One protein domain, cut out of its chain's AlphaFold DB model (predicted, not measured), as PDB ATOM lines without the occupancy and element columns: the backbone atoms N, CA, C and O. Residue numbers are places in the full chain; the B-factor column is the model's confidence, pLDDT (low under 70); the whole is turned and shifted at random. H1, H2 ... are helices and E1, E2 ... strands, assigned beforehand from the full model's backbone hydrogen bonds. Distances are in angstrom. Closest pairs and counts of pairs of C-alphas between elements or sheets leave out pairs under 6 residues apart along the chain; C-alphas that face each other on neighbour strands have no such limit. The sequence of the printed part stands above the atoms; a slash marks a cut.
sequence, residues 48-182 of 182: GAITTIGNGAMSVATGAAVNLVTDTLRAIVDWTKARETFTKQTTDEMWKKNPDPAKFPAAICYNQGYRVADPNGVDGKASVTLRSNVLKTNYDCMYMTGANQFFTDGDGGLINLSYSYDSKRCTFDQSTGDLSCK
ATOM      1  N   GLY A  48     218.882 502.842 407.492       81.94
ATOM      2  CA  GLY A  48     218.191 503.678 408.471       81.94
ATOM      3  C   GLY A  48     217.878 502.893 409.741       81.94
ATOM      4  O   GLY A  48     217.452 501.743 409.669       81.94
ATOM      5  N   ALA A  49     218.089 503.512 410.900       83.31
ATOM      6  CA  ALA A  49     217.600 503.021 412.186       83.31
ATOM      7  C   ALA A  49     216.592 504.025 412.746       83.31
ATOM      8  O   ALA A  49     216.889 505.216 412.805       83.31
ATOM      9  N   ILE A  50     215.412 503.553 413.142       84.75
ATOM     10  CA  ILE A  50     214.285 504.406 413.536       84.75
ATOM     11  C   ILE A  50     214.001 504.204 415.018       84.75
ATOM     12  O   ILE A  50     213.875 503.074 415.483       84.75
ATOM     13  N   THR A  51     213.856 505.304 415.743       87.31
ATOM     14  CA  THR A  51     213.334 505.341 417.108       87.31
ATOM     15  C   THR A  51     212.073 506.192 417.107       87.31
ATOM     16  O   THR A  51     212.142 507.405 416.928       87.31
ATOM     17  N   THR A  52     210.909 505.570 417.274       80.56
ATOM     18  CA  THR A  52     209.629 506.284 417.378       80.56
ATOM     19  C   THR A  52     209.346 506.656 418.827       80.56
ATOM     20  O   THR A  52     209.487 505.824 419.722       80.56
ATOM     21  N   ILE A  53     208.907 507.889 419.060       71.88
ATOM     22  CA  ILE A  53     208.529 508.390 420.379       71.88
ATOM     23  C   ILE A  53     206.997 508.434 420.409       71.88
ATOM     24  O   ILE A  53     206.380 509.331 419.841       71.88
ATOM     25  N   GLY A  54     206.378 507.413 421.006       72.44
ATOM     26  CA  GLY A  54     204.921 507.294 421.153       72.44
ATOM     27  C   GLY A  54     204.299 506.103 420.415       72.44
ATOM     28  O   GLY A  54     204.897 505.524 419.510       72.44
ATOM     29  N   ASN A  55     203.072 505.754 420.818       75.12
ATOM     30  CA  ASN A  55     202.337 504.574 420.338       75.12
ATOM     31  C   ASN A  55     201.024 504.953 419.615       75.12
ATOM     32  O   ASN A  55     200.153 504.108 419.425       75.12
ATOM     33  N   GLY A  56     200.851 506.233 419.268       84.25
ATOM     34  CA  GLY A  56     199.654 506.744 418.600       84.25
ATOM     35  C   GLY A  56     199.644 506.479 417.091       84.25
ATOM     36  O   GLY A  56     200.655 506.097 416.500       84.25
ATOM     37  N   ALA A  57     198.501 506.736 416.448       85.12
ATOM     38  CA  ALA A  57     198.336 506.560 415.001       85.12
ATOM     39  C   ALA A  57     199.363 507.370 414.185       85.12
ATOM     40  O   ALA A  57     199.877 506.873 413.183       85.12
ATOM     41  N   MET A  58     199.726 508.570 414.652       88.94
ATOM     42  CA  MET A  58     200.755 509.399 414.019       88.94
ATOM     43  C   MET A  58     202.134 508.730 414.066       88.94
ATOM     44  O   MET A  58     202.826 508.699 413.054       88.94
ATOM     45  N   SER A  59     202.522 508.133 415.200       86.94
ATOM     46  CA  SER A  59     203.802 507.419 415.340       86.94
ATOM     47  C   SER A  59     203.877 506.198 414.419       86.94
ATOM     48  O   SER A  59     204.922 505.948 413.817       86.94
ATOM     49  N   VAL A  60     202.764 505.472 414.251       86.19
ATOM     50  CA  VAL A  60     202.661 504.357 413.292       86.19
ATOM     51  C   VAL A  60     202.802 504.860 411.854       86.19
ATOM     52  O   VAL A  60     203.570 504.286 411.081       86.19
ATOM     53  N   ALA A  61     202.116 505.950 411.498       88.38
ATOM     54  CA  ALA A  61     202.205 506.557 410.172       88.38
ATOM     55  C   ALA A  61     203.632 507.033 409.853       88.38
ATOM     56  O   ALA A  61     204.156 506.708 408.784       88.38
ATOM     57  N   THR A  62     204.292 507.732 410.786       89.19
ATOM     58  CA  THR A  62     205.695 508.149 410.641       89.19
ATOM     59  C   THR A  62     206.615 506.944 410.488       89.19
ATOM     60  O   THR A  62     207.412 506.898 409.556       89.19
ATOM     61  N   GLY A  63     206.488 505.936 411.357       87.44
ATOM     62  CA  GLY A  63     207.321 504.735 411.295       87.44
ATOM     63  C   GLY A  63     207.187 503.992 409.963       87.44
ATOM     64  O   GLY A  63     208.188 503.586 409.376       87.44
ATOM     65  N   ALA A  64     205.964 503.856 409.443       87.31
ATOM     66  CA  ALA A  64     205.717 503.238 408.142       87.31
ATOM     67  C   ALA A  64     206.297 504.060 406.977       87.31
ATOM     68  O   ALA A  64     206.901 503.485 406.071       87.31
ATOM     69  N   ALA A  65     206.140 505.388 407.004       89.88
ATOM     70  CA  ALA A  65     206.694 506.288 405.993       89.88
ATOM     71  C   ALA A  65     208.227 506.216 405.948       89.88
ATOM     72  O   ALA A  65     208.806 505.988 404.888       89.88
ATOM     73  N   VAL A  66     208.879 506.337 407.105       89.38
ATOM     74  CA  VAL A  66     210.342 506.293 407.204       89.38
ATOM     75  C   VAL A  66     210.882 504.933 406.753       89.38
ATOM     76  O   VAL A  66     211.822 504.900 405.962       89.38
ATOM     77  N   ASN A  67     210.288 503.816 407.195       88.81
ATOM     78  CA  ASN A  67     210.737 502.476 406.794       88.81
ATOM     79  C   ASN A  67     210.721 502.306 405.268       88.81
ATOM     80  O   ASN A  67     211.733 501.919 404.680       88.81
ATOM     81  N   LEU A  68     209.611 502.683 404.625       88.56
ATOM     82  CA  LEU A  68     209.455 502.614 403.171       88.56
ATOM     83  C   LEU A  68     210.549 503.402 402.431       88.56
ATOM     84  O   LEU A  68     211.130 502.919 401.455       88.56
ATOM     85  N   VAL A  69     210.854 504.610 402.907       88.19
ATOM     86  CA  VAL A  69     211.899 505.441 402.302       88.19
ATOM     87  C   VAL A  69     213.274 504.829 402.538       88.19
ATOM     88  O   VAL A  69     214.045 504.700 401.592       88.19
ATOM     89  N   THR A  70     213.585 504.363 403.750       86.50
ATOM     90  CA  THR A  70     214.895 503.754 404.041       86.50
ATOM     91  C   THR A  70     215.183 502.503 403.210       86.50
ATOM     92  O   THR A  70     216.333 502.296 402.825       86.50
ATOM     93  N   ASP A  71     214.167 501.711 402.858       86.00
ATOM     94  CA  ASP A  71     214.327 500.576 401.942       86.00
ATOM     95  C   ASP A  71     214.694 501.036 400.523       86.00
ATOM     96  O   ASP A  71     215.572 500.450 399.887       86.00
ATOM     97  N   THR A  72     214.091 502.133 400.056       85.81
ATOM     98  CA  THR A  72     214.373 502.736 398.741       85.81
ATOM     99  C   THR A  72     215.806 503.276 398.652       85.81
ATOM    100  O   THR A  72     216.445 503.213 397.600       85.81
ATOM    101  N   LEU A  73     216.358 503.766 399.766       87.44
ATOM    102  CA  LEU A  73     217.699 504.360 399.812       87.44
ATOM    103  C   LEU A  73     218.843 503.340 399.758       87.44
ATOM    104  O   LEU A  73     219.983 503.729 399.493       87.44
ATOM    105  N   ARG A  74     218.573 502.043 399.949       82.94
ATOM    106  CA  ARG A  74     219.612 500.995 399.912       82.94
ATOM    107  C   ARG A  74     220.349 500.909 398.576       82.94
ATOM    108  O   ARG A  74     221.477 500.439 398.547       82.94
ATOM    109  N   ALA A  75     219.738 501.368 397.486       83.00
ATOM    110  CA  ALA A  75     220.365 501.395 396.165       83.00
ATOM    111  C   ALA A  75     221.180 502.676 395.893       83.00
ATOM    112  O   ALA A  75     221.820 502.788 394.846       83.00
ATOM    113  N   ILE A  76     221.146 503.666 396.793       83.81
ATOM    114  CA  ILE A  76     221.810 504.956 396.597       83.81
ATOM    115  C   ILE A  76     223.191 504.938 397.256       83.81
ATOM    116  O   ILE A  76     223.313 504.874 398.478       83.81
ATOM    117  N   VAL A  77     224.229 505.046 396.425       85.06
ATOM    118  CA  VAL A  77     225.638 505.150 396.851       85.06
ATOM    119  C   VAL A  77     226.042 506.581 397.219       85.06
ATOM    120  O   VAL A  77     226.900 506.787 398.075       85.06
ATOM    121  N   ASP A  78     225.437 507.576 396.565       89.69
ATOM    122  CA  ASP A  78     225.758 508.987 396.764       89.69
ATOM    123  C   ASP A  78     225.109 509.496 398.054       89.69
ATOM    124  O   ASP A  78     223.884 509.503 398.197       89.69
ATOM    125  N   TRP A  79     225.940 509.921 399.004       89.31
ATOM    126  CA  TRP A  79     225.478 510.320 400.328       89.31
ATOM    127  C   TRP A  79     224.616 511.583 400.318       89.31
ATOM    128  O   TRP A  79     223.631 511.663 401.052       89.31
ATOM    129  N   THR A  80     224.961 512.558 399.481       90.81
ATOM    130  CA  THR A  80     224.200 513.802 399.356       90.81
ATOM    131  C   THR A  80     222.825 513.505 398.784       90.81
ATOM    132  O   THR A  80     221.811 513.840 399.398       90.81
ATOM    133  N   LYS A  81     222.779 512.756 397.679       90.69
ATOM    134  CA  LYS A  81     221.532 512.336 397.044       90.69
ATOM    135  C   LYS A  81     220.679 511.487 397.978       90.69
ATOM    136  O   LYS A  81     219.461 511.646 397.995       90.69
ATOM    137  N   ALA A  82     221.286 510.593 398.759       91.25
ATOM    138  CA  ALA A  82     220.554 509.773 399.715       91.25
ATOM    139  C   ALA A  82     219.881 510.624 400.795       91.25
ATOM    140  O   ALA A  82     218.733 510.364 401.138       91.25
ATOM    141  N   ARG A  83     220.561 511.660 401.295       93.06
ATOM    142  CA  ARG A  83     220.015 512.582 402.297       93.06
ATOM    143  C   ARG A  83     218.894 513.458 401.744       93.06
ATOM    144  O   ARG A  83     217.855 513.542 402.384       93.06
ATOM    145  N   GLU A  84     219.064 514.031 400.553       92.69
ATOM    146  CA  GLU A  84     218.005 514.799 399.874       92.69
ATOM    147  C   GLU A  84     216.785 513.935 399.542       92.69
ATOM    148  O   GLU A  84     215.639 514.362 399.675       92.69
ATOM    149  N   THR A  85     217.029 512.695 399.111       92.56
ATOM    150  CA  THR A  85     215.957 511.736 398.829       92.56
ATOM    151  C   THR A  85     215.254 511.348 400.124       92.56
ATOM    152  O   THR A  85     214.027 511.328 400.157       92.56
ATOM    153  N   PHE A  86     216.015 511.087 401.192       93.00
ATOM    154  CA  PHE A  86     215.475 510.748 402.502       93.00
ATOM    155  C   PHE A  86     214.535 511.837 403.013       93.00
ATOM    156  O   PHE A  86     213.376 511.541 403.284       93.00
ATOM    157  N   THR A  87     215.007 513.080 403.130       92.56
ATOM    158  CA  THR A  87     214.217 514.182 403.696       92.56
ATOM    159  C   THR A  87     212.928 514.393 402.918       92.56
ATOM    160  O   THR A  87     211.851 514.351 403.507       92.56
ATOM    161  N   LYS A  88     213.030 514.531 401.591       94.56
ATOM    162  CA  LYS A  88     211.888 514.818 400.718       94.56
ATOM    163  C   LYS A  88     210.879 513.676 400.668       94.56
ATOM    164  O   LYS A  88     209.688 513.891 400.865       94.56
ATOM    165  N   GLN A  89     211.335 512.450 400.403       95.12
ATOM    166  CA  GLN A  89     210.408 511.324 400.299       95.12
ATOM    167  C   GLN A  89     209.774 510.998 401.647       95.12
ATOM    168  O   GLN A  89     208.623 510.576 401.679       95.12
ATOM    169  N   THR A  90     210.488 511.202 402.757       94.81
ATOM    170  CA  THR A  90     209.928 510.913 404.079       94.81
ATOM    171  C   THR A  90     208.777 511.854 404.397       94.81
ATOM    172  O   THR A  90     207.712 511.365 404.767       94.81
ATOM    173  N   THR A  91     208.921 513.168 404.197       96.25
ATOM    174  CA  THR A  91     207.801 514.093 404.434       96.25
ATOM    175  C   THR A  91     206.651 513.867 403.461       96.25
ATOM    176  O   THR A  91     205.497 513.927 403.881       96.25
ATOM    177  N   ASP A  92     206.931 513.513 402.202       96.81
ATOM    178  CA  ASP A  92     205.895 513.172 401.220       96.81
ATOM    179  C   ASP A  92     205.106 511.918 401.626       96.81
ATOM    180  O   ASP A  92     203.877 511.888 401.543       96.81
ATOM    181  N   GLU A  93     205.792 510.871 402.083       96.25
ATOM    182  CA  GLU A  93     205.149 509.638 402.537       96.25
ATOM    183  C   GLU A  93     204.414 509.818 403.863       96.25
ATOM    184  O   GLU A  93     203.329 509.257 404.031       96.25
ATOM    185  N   MET A  94     204.952 510.628 404.777       95.62
ATOM    186  CA  MET A  94     204.251 511.041 405.991       95.62
ATOM    187  C   MET A  94     202.973 511.801 405.641       95.62
ATOM    188  O   MET A  94     201.898 511.456 406.117       95.62
ATOM    189  N   TRP A  95     203.051 512.778 404.738       96.25
ATOM    190  CA  TRP A  95     201.892 513.550 404.304       96.25
ATOM    191  C   TRP A  95     200.786 512.665 403.721       96.25
ATOM    192  O   TRP A  95     199.630 512.775 404.124       96.25
ATOM    193  N   LYS A  96     201.136 511.720 402.839       95.75
ATOM    194  CA  LYS A  96     200.178 510.754 402.268       95.75
ATOM    195  C   LYS A  96     199.555 509.830 403.316       95.75
ATOM    196  O   LYS A  96     198.429 509.379 403.128       95.75
ATOM    197  N   LYS A  97     200.300 509.495 404.372       93.06
ATOM    198  CA  LYS A  97     199.876 508.581 405.444       93.06
ATOM    199  C   LYS A  97     199.283 509.305 406.648       93.06
ATOM    200  O   LYS A  97     198.960 508.639 407.627       93.06
ATOM    201  N   ASN A  98     199.135 510.627 406.583       94.19
ATOM    202  CA  ASN A  98     198.575 511.431 407.654       94.19
ATOM    203  C   ASN A  98     197.117 511.005 407.928       94.19
ATOM    204  O   ASN A  98     196.253 511.241 407.079       94.19
ATOM    205  N   PRO A  99     196.821 510.373 409.081       90.75
ATOM    206  CA  PRO A  99     195.478 509.891 409.388       90.75
ATOM    207  C   PRO A  99     194.512 511.020 409.778       90.75
ATOM    208  O   PRO A  99     193.307 510.785 409.818       90.75
ATOM    209  N   ASP A 100     195.015 512.228 410.060       93.62
ATOM    210  CA  ASP A 100     194.211 513.397 410.425       93.62
ATOM    211  C   ASP A 100     194.783 514.690 409.797       93.62
ATOM    212  O   ASP A 100     195.387 515.529 410.477       93.62
ATOM    213  N   PRO A 101     194.599 514.887 408.478       91.88
ATOM    214  CA  PRO A 101     195.096 516.069 407.770       91.88
ATOM    215  C   PRO A 101     194.394 517.368 408.194       91.88
ATOM    216  O   PRO A 101     194.914 518.460 407.964       91.88
ATOM    217  N   ALA A 102     193.223 517.276 408.834       93.88
ATOM    218  CA  ALA A 102     192.536 518.436 409.389       93.88
ATOM    219  C   ALA A 102     193.245 518.946 410.651       93.88
ATOM    220  O   ALA A 102     193.388 520.157 410.834       93.88
ATOM    221  N   LYS A 103     193.744 518.050 411.504       95.56
ATOM    222  CA  LYS A 103     194.520 518.435 412.686       95.56
ATOM    223  C   LYS A 103     195.970 518.780 412.357       95.56
ATOM    224  O   LYS A 103     196.479 519.765 412.891       95.56
ATOM    225  N   PHE A 104     196.610 518.009 411.478       96.69
ATOM    226  CA  PHE A 104     198.037 518.112 411.164       96.69
ATOM    227  C   PHE A 104     198.271 518.644 409.740       96.69
ATOM    228  O   PHE A 104     198.411 517.848 408.811       96.69
ATOM    229  N   PRO A 105     198.327 519.973 409.530       97.69
ATOM    230  CA  PRO A 105     198.541 520.567 408.212       97.69
ATOM    231  C   PRO A 105     199.995 520.513 407.722       97.69
ATOM    232  O   PRO A 105     200.259 521.006 406.627       97.69
ATOM    233  N   ALA A 106     200.931 519.937 408.486       97.94
ATOM    234  CA  ALA A 106     202.325 519.801 408.070       97.94
ATOM    235  C   ALA A 106     202.987 518.508 408.573       97.94
ATOM    236  O   ALA A 106     202.783 518.082 409.713       97.94
ATOM    237  N   ALA A 107     203.834 517.932 407.720       97.88
ATOM    238  CA  ALA A 107     204.842 516.929 408.040       97.88
ATOM    239  C   ALA A 107     206.239 517.528 407.821       97.88
ATOM    240  O   ALA A 107     206.475 518.241 406.841       97.88
ATOM    241  N   ILE A 108     207.155 517.242 408.740       97.25
ATOM    242  CA  ILE A 108     208.465 517.887 408.845       97.25
ATOM    243  C   ILE A 108     209.522 516.809 409.053       97.25
ATOM    244  O   ILE A 108     209.312 515.920 409.874       97.25
ATOM    245  N   CYS A 109     210.661 516.906 408.366       96.00
ATOM    246  CA  CYS A 109     211.869 516.143 408.685       96.00
ATOM    247  C   CYS A 109     213.079 517.073 408.680       96.00
ATOM    248  O   CYS A 109     213.336 517.741 407.677       96.00
ATOM    249  N   TYR A 110     213.835 517.086 409.780       95.88
ATOM    250  CA  TYR A 110     214.987 517.970 409.942       95.88
ATOM    251  C   TYR A 110     216.134 517.320 410.720       95.88
ATOM    252  O   TYR A 110     215.888 516.563 411.649       95.88
ATOM    253  N   ASN A 111     217.391 517.599 410.365       93.94
ATOM    254  CA  ASN A 111     218.567 517.029 411.047       93.94
ATOM    255  C   ASN A 111     219.375 518.016 411.901       93.94
ATOM    256  O   ASN A 111     220.465 517.655 412.355       93.94
ATOM    257  N   GLN A 112     218.907 519.253 412.071       92.12
ATOM    258  CA  GLN A 112     219.568 520.233 412.937       92.12
ATOM    259  C   GLN A 112     218.657 520.651 414.097       92.12
ATOM    260  O   GLN A 112     217.590 520.076 414.309       92.12
ATOM    261  N   GLY A 113     219.119 521.621 414.889       90.94
ATOM    262  CA  GLY A 113     218.358 522.156 416.011       90.94
ATOM    263  C   GLY A 113     217.100 522.879 415.539       90.94
ATOM    264  O   GLY A 113     217.129 523.600 414.547       90.94
ATOM    265  N   TYR A 114     215.997 522.687 416.249       94.31
ATOM    266  CA  TYR A 114     214.743 523.369 415.964       94.31
ATOM    267  C   TYR A 114     214.008 523.710 417.255       94.31
ATOM    268  O   TYR A 114     214.224 523.090 418.302       94.31
ATOM    269  N   ARG A 115     213.084 524.663 417.161       95.50
ATOM    270  CA  ARG A 115     212.095 524.959 418.201       95.50
ATOM    271  C   ARG A 115     210.695 524.895 417.611       95.50
ATOM    272  O   ARG A 115     210.507 525.076 416.414       95.50
ATOM    273  N   VAL A 116     209.710 524.687 418.472       96.38
ATOM    274  CA  VAL A 116     208.293 524.817 418.121       96.38
ATOM    275  C   VAL A 116     207.612 525.769 419.093       96.38
ATOM    276  O   VAL A 116     207.989 525.808 420.264       96.38
ATOM    277  N   ALA A 117     206.648 526.552 418.609       97.25
ATOM    278  CA  ALA A 117     205.919 527.503 419.447       97.25
ATOM    279  C   ALA A 117     205.089 526.788 420.525       97.25
ATOM    280  O   ALA A 117     205.125 527.188 421.687       97.25
ATOM    281  N   ASP A 118     204.404 525.703 420.158       96.38
ATOM    282  CA  ASP A 118     203.715 524.804 421.086       96.38
ATOM    283  C   ASP A 118     204.249 523.366 420.949       96.38
ATOM    284  O   ASP A 118     203.960 522.688 419.956       96.38
ATOM    285  N   PRO A 119     205.005 522.857 421.942       94.00
ATOM    286  CA  PRO A 119     205.465 521.469 421.966       94.00
ATOM    287  C   PRO A 119     204.339 520.429 421.980       94.00
ATOM    288  O   PRO A 119     204.553 519.312 421.514       94.00
ATOM    289  N   ASN A 120     203.147 520.772 422.482       93.94
ATOM    290  CA  ASN A 120     201.988 519.868 422.463       93.94
ATOM    291  C   ASN A 120     201.327 519.800 421.080       93.94
ATOM    292  O   ASN A 120     200.547 518.888 420.807       93.94
ATOM    293  N   GLY A 121     201.656 520.744 420.196       94.31
ATOM    294  CA  GLY A 121     201.235 520.771 418.801       94.31
ATOM    295  C   GLY A 121     202.130 519.947 417.871       94.31
ATOM    296  O   GLY A 121     202.134 520.195 416.666       94.31
ATOM    297  N   VAL A 122     202.910 519.003 418.407       95.06
ATOM    298  CA  VAL A 122     203.755 518.071 417.649       95.06
ATOM    299  C   VAL A 122     203.368 516.636 417.993       95.06
ATOM    300  O   VAL A 122     203.199 516.298 419.161       95.06
ATOM    301  N   ASP A 123     203.259 515.777 416.982       94.31
ATOM    302  CA  ASP A 123     202.920 514.362 417.170       94.31
ATOM    303  C   ASP A 123     203.675 513.466 416.175       94.31
ATOM    304  O   ASP A 123     204.268 513.927 415.196       94.31
ATOM    305  N   GLY A 124     203.684 512.160 416.437       90.31
ATOM    306  CA  GLY A 124     204.308 511.155 415.589       90.31
ATOM    307  C   GLY A 124     205.817 511.324 415.455       90.31
ATOM    308  O   GLY A 124     206.368 510.957 414.419       90.31
ATOM    309  N   LYS A 125     206.484 511.892 416.469       91.38
ATOM    310  CA  LYS A 125     207.924 512.150 416.423       91.38
ATOM    311  C   LYS A 125     208.703 510.837 416.275       91.38
ATOM    312  O   LYS A 125     208.543 509.904 417.064       91.38
ATOM    313  N   ALA A 126     209.583 510.785 415.285       91.69
ATOM    314  CA  ALA A 126     210.526 509.701 415.071       91.69
ATOM    315  C   ALA A 126     211.923 510.263 414.817       91.69
ATOM    316  O   ALA A 126     212.102 511.120 413.954       91.69
ATOM    317  N   SER A 127     212.907 509.742 415.539       92.44
ATOM    318  CA  SER A 127     214.317 510.020 415.292       92.44
ATOM    319  C   SER A 127     214.898 508.913 414.418       92.44
ATOM    320  O   SER A 127     214.798 507.728 414.741       92.44
ATOM    321  N   VAL A 128     215.500 509.293 413.299       92.12
ATOM    322  CA  VAL A 128     216.005 508.389 412.268       92.12
ATOM    323  C   VAL A 128     217.492 508.615 412.089       92.12
ATOM    324  O   VAL A 128     217.925 509.673 411.639       92.12
ATOM    325  N   THR A 129     218.296 507.609 412.408       92.38
ATOM    326  CA  THR A 129     219.725 507.620 412.103       92.38
ATOM    327  C   THR A 129     219.945 507.013 410.726       92.38
ATOM    328  O   THR A 129     219.923 505.791 410.564       92.38
ATOM    329  N   LEU A 130     220.198 507.873 409.743       91.25
ATOM    330  CA  LEU A 130     220.649 507.490 408.413       91.25
ATOM    331  C   LEU A 130     222.152 507.186 408.456       91.25
ATOM    332  O   LEU A 130     222.919 507.952 409.048       91.25
ATOM    333  N   ARG A 131     222.595 506.091 407.834       89.38
ATOM    334  CA  ARG A 131     223.999 505.657 407.810       89.38
ATOM    335  C   ARG A 131     224.426 505.194 406.425       89.38
ATOM    336  O   ARG A 131     223.689 504.470 405.766       89.38
ATOM    337  N   SER A 132     225.641 505.555 406.028       86.44
ATOM    338  CA  SER A 132     226.334 504.994 404.865       86.44
ATOM    339  C   SER A 132     227.816 504.860 405.191       86.44
ATOM    340  O   SER A 132     228.516 505.861 405.355       86.44
ATOM    341  N   ASN A 133     228.302 503.624 405.333       84.75
ATOM    342  CA  ASN A 133     229.667 503.335 405.786       84.75
ATOM    343  C   ASN A 133     230.020 504.098 407.093       84.75
ATOM    344  O   ASN A 133     229.394 503.860 408.125       84.75
ATOM    345  N   VAL A 134     230.982 505.029 407.059       85.00
ATOM    346  CA  VAL A 134     231.392 505.860 408.213       85.00
ATOM    347  C   VAL A 134     230.521 507.106 408.417       85.00
ATOM    348  O   VAL A 134     230.630 507.776 409.446       85.00
ATOM    349  N   LEU A 135     229.667 507.441 407.447       89.06
ATOM    350  CA  LEU A 135     228.817 508.627 407.472       89.06
ATOM    351  C   LEU A 135     227.525 508.332 408.232       89.06
ATOM    352  O   LEU A 135     226.912 507.274 408.069       89.06
ATOM    353  N   LYS A 136     227.099 509.292 409.055       92.06
ATOM    354  CA  LYS A 136     225.859 509.215 409.828       92.06
ATOM    355  C   LYS A 136     225.202 510.585 409.943       92.06
ATOM    356  O   LYS A 136     225.897 511.577 410.153       92.06
ATOM    357  N   THR A 137     223.878 510.606 409.886       92.81
ATOM    358  CA  THR A 137     223.062 511.801 410.132       92.81
ATOM    359  C   THR A 137     221.805 511.397 410.892       92.81
ATOM    360  O   THR A 137     221.186 510.392 410.555       92.81
ATOM    361  N   ASN A 138     221.426 512.174 411.905       94.12
ATOM    362  CA  ASN A 138     220.182 511.973 412.646       94.12
ATOM    363  C   ASN A 138     219.138 512.972 412.163       94.12
ATOM    364  O   ASN A 138     219.417 514.161 412.174       94.12
ATOM    365  N   TYR A 139     217.964 512.492 411.781       94.88
ATOM    366  CA  TYR A 139     216.814 513.310 411.424       94.88
ATOM    367  C   TYR A 139     215.719 513.130 412.464       94.88
ATOM    368  O   TYR A 139     215.443 512.004 412.864       94.88
ATOM    369  N   ASP A 140     215.060 514.212 412.842       95.06
ATOM    370  CA  ASP A 140     213.798 514.186 413.557       95.06
ATOM    371  C   ASP A 140     212.672 514.453 412.558       95.06
ATOM    372  O   ASP A 140     212.636 515.493 411.900       95.06
ATOM    373  N   CYS A 141     211.759 513.494 412.444       95.75
ATOM    374  CA  CYS A 141     210.574 513.569 411.604       95.75
ATOM    375  C   CYS A 141     209.321 513.625 412.478       95.75
ATOM    376  O   CYS A 141     209.198 512.849 413.426       95.75
ATOM    377  N   MET A 142     208.396 514.536 412.193       95.75
ATOM    378  CA  MET A 142     207.191 514.746 413.000       95.75
ATOM    379  C   MET A 142     206.057 515.385 412.200       95.75
ATOM    380  O   MET A 142     206.269 515.934 411.119       95.75
ATOM    381  N   TYR A 143     204.854 515.344 412.761       97.25
ATOM    382  CA  TYR A 143     203.729 516.154 412.312       97.25
ATOM    383  C   TYR A 143     203.570 517.369 413.213       97.25
ATOM    384  O   TYR A 143     203.857 517.298 414.409       97.25
ATOM    385  N   MET A 144     203.069 518.463 412.647       97.56
ATOM    386  CA  MET A 144     202.760 519.686 413.382       97.56
ATOM    387  C   MET A 144     201.289 520.050 413.196       97.56
ATOM    388  O   MET A 144     200.749 519.926 412.094       97.56
ATOM    389  N   THR A 145     200.632 520.468 414.275       96.94
ATOM    390  CA  THR A 145     199.240 520.927 414.260       96.94
ATOM    391  C   THR A 145     199.101 522.327 413.662       96.94
ATOM    392  O   THR A 145     200.078 523.057 413.489       96.94
ATOM    393  N   GLY A 146     197.860 522.726 413.372       94.44
ATOM    394  CA  GLY A 146     197.527 524.141 413.164       94.44
ATOM    395  C   GLY A 146     197.814 524.995 414.406       94.44
ATOM    396  O   GLY A 146     198.084 524.456 415.482       94.44
ATOM    397  N   ALA A 147     197.744 526.318 414.236       96.00
ATOM    398  CA  ALA A 147     198.094 527.319 415.249       96.00
ATOM    399  C   ALA A 147     199.471 527.094 415.912       96.00
ATOM    400  O   ALA A 147     199.634 527.306 417.112       96.00
ATOM    401  N   ASN A 148     200.461 526.657 415.132       97.88
ATOM    402  CA  ASN A 148     201.810 526.364 415.610       97.88
ATOM    403  C   ASN A 148     202.862 526.883 414.618       97.88
ATOM    404  O   ASN A 148     202.566 527.147 413.449       97.88
ATOM    405  N   GLN A 149     204.095 527.026 415.087       97.62
ATOM    406  CA  GLN A 149     205.223 527.485 414.286       97.62
ATOM    407  C   GLN A 149     206.449 526.627 414.569       97.62
ATOM    408  O   GLN A 149     206.752 526.335 415.725       97.62
ATOM    409  N   PHE A 150     207.151 526.256 413.505       97.50
ATOM    410  CA  PHE A 150     208.421 525.549 413.532       97.50
ATOM    411  C   PHE A 150     209.543 526.521 413.175       97.50
ATOM    412  O   PHE A 150     209.498 527.144 412.112       97.50
ATOM    413  N   PHE A 151     210.526 526.639 414.065       96.25
ATOM    414  CA  PHE A 151     211.688 527.507 413.912       96.25
ATOM    415  C   PHE A 151     212.940 526.675 413.659       96.25
ATOM    416  O   PHE A 151     213.235 525.763 414.439       96.25
ATOM    417  N   THR A 152     213.698 527.006 412.621       94.12
ATOM    418  CA  THR A 152     214.960 526.335 412.295       94.12
ATOM    419  C   THR A 152     216.156 527.059 412.909       94.12
ATOM    420  O   THR A 152     216.318 528.261 412.731       94.12
ATOM    421  N   ASP A 153     217.039 526.325 413.593       89.69
ATOM    422  CA  ASP A 153     218.290 526.856 414.160       89.69
ATOM    423  C   ASP A 153     219.507 526.498 413.292       89.69
ATOM    424  O   ASP A 153     220.552 526.078 413.793       89.69
ATOM    425  N   GLY A 154     219.366 526.621 411.972       82.62
ATOM    426  CA  GLY A 154     220.398 526.208 411.032       82.62
ATOM    427  C   GLY A 154     219.990 526.343 409.569       82.62
ATOM    428  O   GLY A 154     219.025 527.016 409.228       82.62
ATOM    429  N   ASP A 155     220.752 525.690 408.693       73.81
ATOM    430  CA  ASP A 155     220.530 525.735 407.243       73.81
ATOM    431  C   ASP A 155     219.265 524.944 406.845       73.81
ATOM    432  O   ASP A 155     219.108 523.777 407.227       73.81
ATOM    433  N   GLY A 156     218.386 525.585 406.067       65.12
ATOM    434  CA  GLY A 156     217.140 525.039 405.521       65.12
ATOM    435  C   GLY A 156     217.269 524.326 404.166       65.12
ATOM    436  O   GLY A 156     216.255 523.993 403.556       65.12
ATOM    437  N   GLY A 157     218.483 524.088 403.662       77.12
ATOM    438  CA  GLY A 157     218.703 523.342 402.420       77.12
ATOM    439  C   GLY A 157     218.088 521.933 402.437       77.12
ATOM    440  O   GLY A 157     218.023 521.281 403.479       77.12
ATOM    441  N   LEU A 158     217.686 521.426 401.261       72.81
ATOM    442  CA  LEU A 158     216.944 520.157 401.107       72.81
ATOM    443  C   LEU A 158     217.650 518.924 401.692       72.81
ATOM    444  O   LEU A 158     216.996 517.967 402.099       72.81
ATOM    445  N   ILE A 159     218.982 518.944 401.772       81.62
ATOM    446  CA  ILE A 159     219.782 517.908 402.447       81.62
ATOM    447  C   ILE A 159     219.391 517.767 403.926       81.62
ATOM    448  O   ILE A 159     219.502 516.684 404.512       81.62
ATOM    449  N   ASN A 160     218.992 518.874 404.543       85.44
ATOM    450  CA  ASN A 160     218.760 518.986 405.970       85.44
ATOM    451  C   ASN A 160     217.272 519.006 406.292       85.44
ATOM    452  O   ASN A 160     216.858 518.300 407.206       85.44
ATOM    453  N   LEU A 161     216.495 519.781 405.532       92.81
ATOM    454  CA  LEU A 161     215.110 520.118 405.826       92.81
ATOM    455  C   LEU A 161     214.183 519.740 404.679       92.81
ATOM    456  O   LEU A 161     214.448 520.036 403.514       92.81
ATOM    457  N   SER A 162     213.046 519.150 405.023       95.69
ATOM    458  CA  SER A 162     211.906 519.107 404.123       95.69
ATOM    459  C   SER A 162     210.607 519.346 404.876       95.69
ATOM    460  O   SER A 162     210.487 519.026 406.064       95.69
ATOM    461  N   TYR A 163     209.644 519.897 404.145       96.69
ATOM    462  CA  TYR A 163     208.278 520.092 404.584       96.69
ATOM    463  C   TYR A 163     207.328 519.583 403.505       96.69
ATOM    464  O   TYR A 163     207.485 519.915 402.329       96.69
ATOM    465  N   SER A 164     206.284 518.879 403.927       97.69
ATOM    466  CA  SER A 164     205.097 518.628 403.108       97.69
ATOM    467  C   SER A 164     203.900 519.176 403.884       97.69
ATOM    468  O   SER A 164     203.650 518.750 405.011       97.69
ATOM    469  N   TYR A 165     203.221 520.188 403.337       97.56
ATOM    470  CA  TYR A 165     202.229 520.975 404.076       97.56
ATOM    471  C   TYR A 165     201.071 521.473 403.206       97.56
ATOM    472  O   TYR A 165     201.188 521.598 401.985       97.56
ATOM    473  N   ASP A 166     199.957 521.811 403.855       97.25
ATOM    474  CA  ASP A 166     198.830 522.508 403.236       97.25
ATOM    475  C   ASP A 166     199.153 524.000 403.063       97.25
ATOM    476  O   ASP A 166     199.183 524.762 404.030       97.25
ATOM    477  N   SER A 167     199.360 524.440 401.822       96.00
ATOM    478  CA  SER A 167     199.713 525.829 401.490       96.00
ATOM    479  C   SER A 167     198.616 526.859 401.775       96.00
ATOM    480  O   SER A 167     198.886 528.058 401.761       96.00
ATOM    481  N   LYS A 168     197.378 526.430 402.048       96.81
ATOM    482  CA  LYS A 168     196.296 527.335 402.472       96.81
ATOM    483  C   LYS A 168     196.362 527.652 403.961       96.81
ATOM    484  O   LYS A 168     195.792 528.649 404.400       96.81
ATOM    485  N   ARG A 169     197.023 526.792 404.734       96.81
ATOM    486  CA  ARG A 169     197.089 526.868 406.194       96.81
ATOM    487  C   ARG A 169     198.480 527.172 406.701       96.81
ATOM    488  O   ARG A 169     198.606 527.794 407.747       96.81
ATOM    489  N   CYS A 170     199.501 526.763 405.964       97.75
ATOM    490  CA  CYS A 170     200.884 526.966 406.333       97.75
ATOM    491  C   CYS A 170     201.597 527.894 405.350       97.75
ATOM    492  O   CYS A 170     201.300 527.935 404.156       97.75
ATOM    493  N   THR A 171     202.554 528.651 405.867       97.56
ATOM    494  CA  THR A 171     203.401 529.569 405.107       97.56
ATOM    495  C   THR A 171     204.853 529.291 405.461       97.56
ATOM    496  O   THR A 171     205.209 529.264 406.639       97.56
ATOM    497  N   PHE A 172     205.664 529.064 404.429       95.50
ATOM    498  CA  PHE A 172     207.099 528.839 404.545       95.50
ATOM    499  C   PHE A 172     207.853 530.147 404.313       95.50
ATOM    500  O   PHE A 172     207.660 530.796 403.280       95.50
ATOM    501  N   ASP A 173     208.711 530.514 405.257       93.56
ATOM    502  CA  ASP A 173     209.638 531.628 405.113       93.56
ATOM    503  C   ASP A 173     210.968 531.112 404.553       93.56
ATOM    504  O   ASP A 173     211.738 530.436 405.233       93.56
ATOM    505  N   GLN A 174     211.245 531.439 403.292       89.06
ATOM    506  CA  GLN A 174     212.480 531.029 402.621       89.06
ATOM    507  C   GLN A 174     213.737 531.683 403.207       89.06
ATOM    508  O   GLN A 174     214.832 531.166 402.996       89.06
ATOM    509  N   SER A 175     213.603 532.823 403.890       87.56
ATOM    510  CA  SER A 175     214.741 533.560 404.440       87.56
ATOM    511  C   SER A 175     215.256 532.948 405.740       87.56
ATOM    512  O   SER A 175     216.466 532.930 405.960       87.56
ATOM    513  N   THR A 176     214.355 532.416 406.570       89.81
ATOM    514  CA  THR A 176     214.707 531.797 407.853       89.81
ATOM    515  C   THR A 176     214.685 530.276 407.813       89.81
ATOM    516  O   THR A 176     215.414 529.660 408.581       89.81
ATOM    517  N   GLY A 177     213.907 529.668 406.912       91.75
ATOM    518  CA  GLY A 177     213.632 528.230 406.916       91.75
ATOM    519  C   GLY A 177     212.410 527.841 407.761       91.75
ATOM    520  O   GLY A 177     212.085 526.653 407.852       91.75
ATOM    521  N   ASP A 178     211.707 528.814 408.341       95.31
ATOM    522  CA  ASP A 178     210.617 528.577 409.286       95.31
ATOM    523  C   ASP A 178     209.294 528.227 408.593       95.31
ATOM    524  O   ASP A 178     208.987 528.684 407.488       95.31
ATOM    525  N   LEU A 179     208.455 527.458 409.288       97.38
ATOM    526  CA  LEU A 179     207.105 527.120 408.841       97.38
ATOM    527  C   LEU A 179     206.080 527.572 409.880       97.38
ATOM    528  O   LEU A 179     206.109 527.130 411.027       97.38
ATOM    529  N   SER A 180     205.134 528.414 409.472       97.94
ATOM    530  CA  SER A 180     204.022 528.860 410.325       97.94
ATOM    531  C   SER A 180     202.708 528.275 409.831       97.94
ATOM    532  O   SER A 180     202.385 528.467 408.661       97.94
ATOM    533  N   CYS A 181     201.932 527.617 410.693       97.56
ATOM    534  CA  CYS A 181     200.640 527.016 410.355       97.56
ATOM    535  C   CYS A 181     199.488 527.619 411.172       97.56
ATOM    536  O   CYS A 181     199.606 527.830 412.378       97.56
ATOM    537  N   LYS A 182     198.357 527.855 410.503       93.62
ATOM    538  CA  LYS A 182     197.108 528.392 411.052       93.62
ATOM    539  C   LYS A 182     196.066 527.285 411.240       93.62
ATOM    540  O   LYS A 182     195.918 526.382 410.375       93.62
TER     541      LYS A 182
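What this domain is: This is residues 48 to 182 of the 182 residues of an uncharacterized protein of Colletotrichum sublineola (UniProt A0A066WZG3). A twisted five-stranded sheet has two helices, H1 and H2, packed on one face, and curls round H2; a smaller four-stranded sheet lies partly face to face with it on the other side, as a sandwich. The long hairpin E4 and E5 runs through the larger sheet. The printed part has 135 residues, with two named helices and nine named strands in the order E1 H1 H2 E2 E3 E4 E5 E6 E7 E8 E9, a mixed class. The sheets, E1 E4 E5 E2 E7 and E3 E6 E9 E8, are antiparallel throughout. The whole is compact, with a radius of gyration of the C-alphas of 13.7 A and spans of 41 by 34 by 22 A.

Where its parts are: E1 is residues 48 to 52, beginning at C-alpha 48 (218.191, 503.678, 408.471). H1, residues 57 to 73, is 24.7 A long, and H2, residues 79 to 97, 26.2 A. E2 is residues 106 to 110 and E3 residues 114 to 116. E4, residues 122 to 132, is 29.1 A long, and E5, residues 135 to 144, 28.9 A, beginning at C-alpha 135 (228.817, 508.627, 407.472). E6 is residues 148 to 152, E7 residues 161 to 165, E8 residues 170 to 172 and E9 residues 179 to 181, ending at C-alpha 181 (200.640, 527.016, 410.355).

How they stand to each other: In the larger sheet, within hydrogen-bond range are N 49 and O 129 of E1 and E4, 2.9 A; N 128 and O 139 of E4 and E5, 2.7 A; N 142 and O 108 of E5 and E2, 2.9 A; and N 107 and O 164 of E2 and E7, 2.8 A. H1 and H2 are on the same face, making two layers, helices on one face of a sheet. H1 has a height over the sheet of 7.9 A and lies over E4, at 18 degrees on the local plane, along the strands; its closest C-alphas to E4 are Ser 59 and Gly 124, 3.8 A. For H2 and E7 they are Thr 91 and Ser 164, 5.4 A. H1 and H2, a helical hairpin, touch, closest at the C-alphas of Ala 65 and Glu 93, 5.1 A, opposite ways at a shallow tilt of 34.6 degrees, only just short of steep. Both helices have every O i to N i+4 pair within hydrogen-bond range. The two sheets form a sandwich, two sheets face to face, with facing parts 9.8 A centre to centre. In the smaller sheet, N 151 and O 115 of E6 and E3 are 2.8 A apart, N 150 and O 179 of E6 and E9 2.8 A, and N 171 and O 180 of the hairpin E8 and E9 2.8 A.

The domain as a whole: The C-alphas farthest apart, those of Val 134 and Lys 168, are 41.5 A apart. The printed part has no cut and no long link. The mean pLDDT of the printed part is 91.2, and one residue, Gly 156, is under 70.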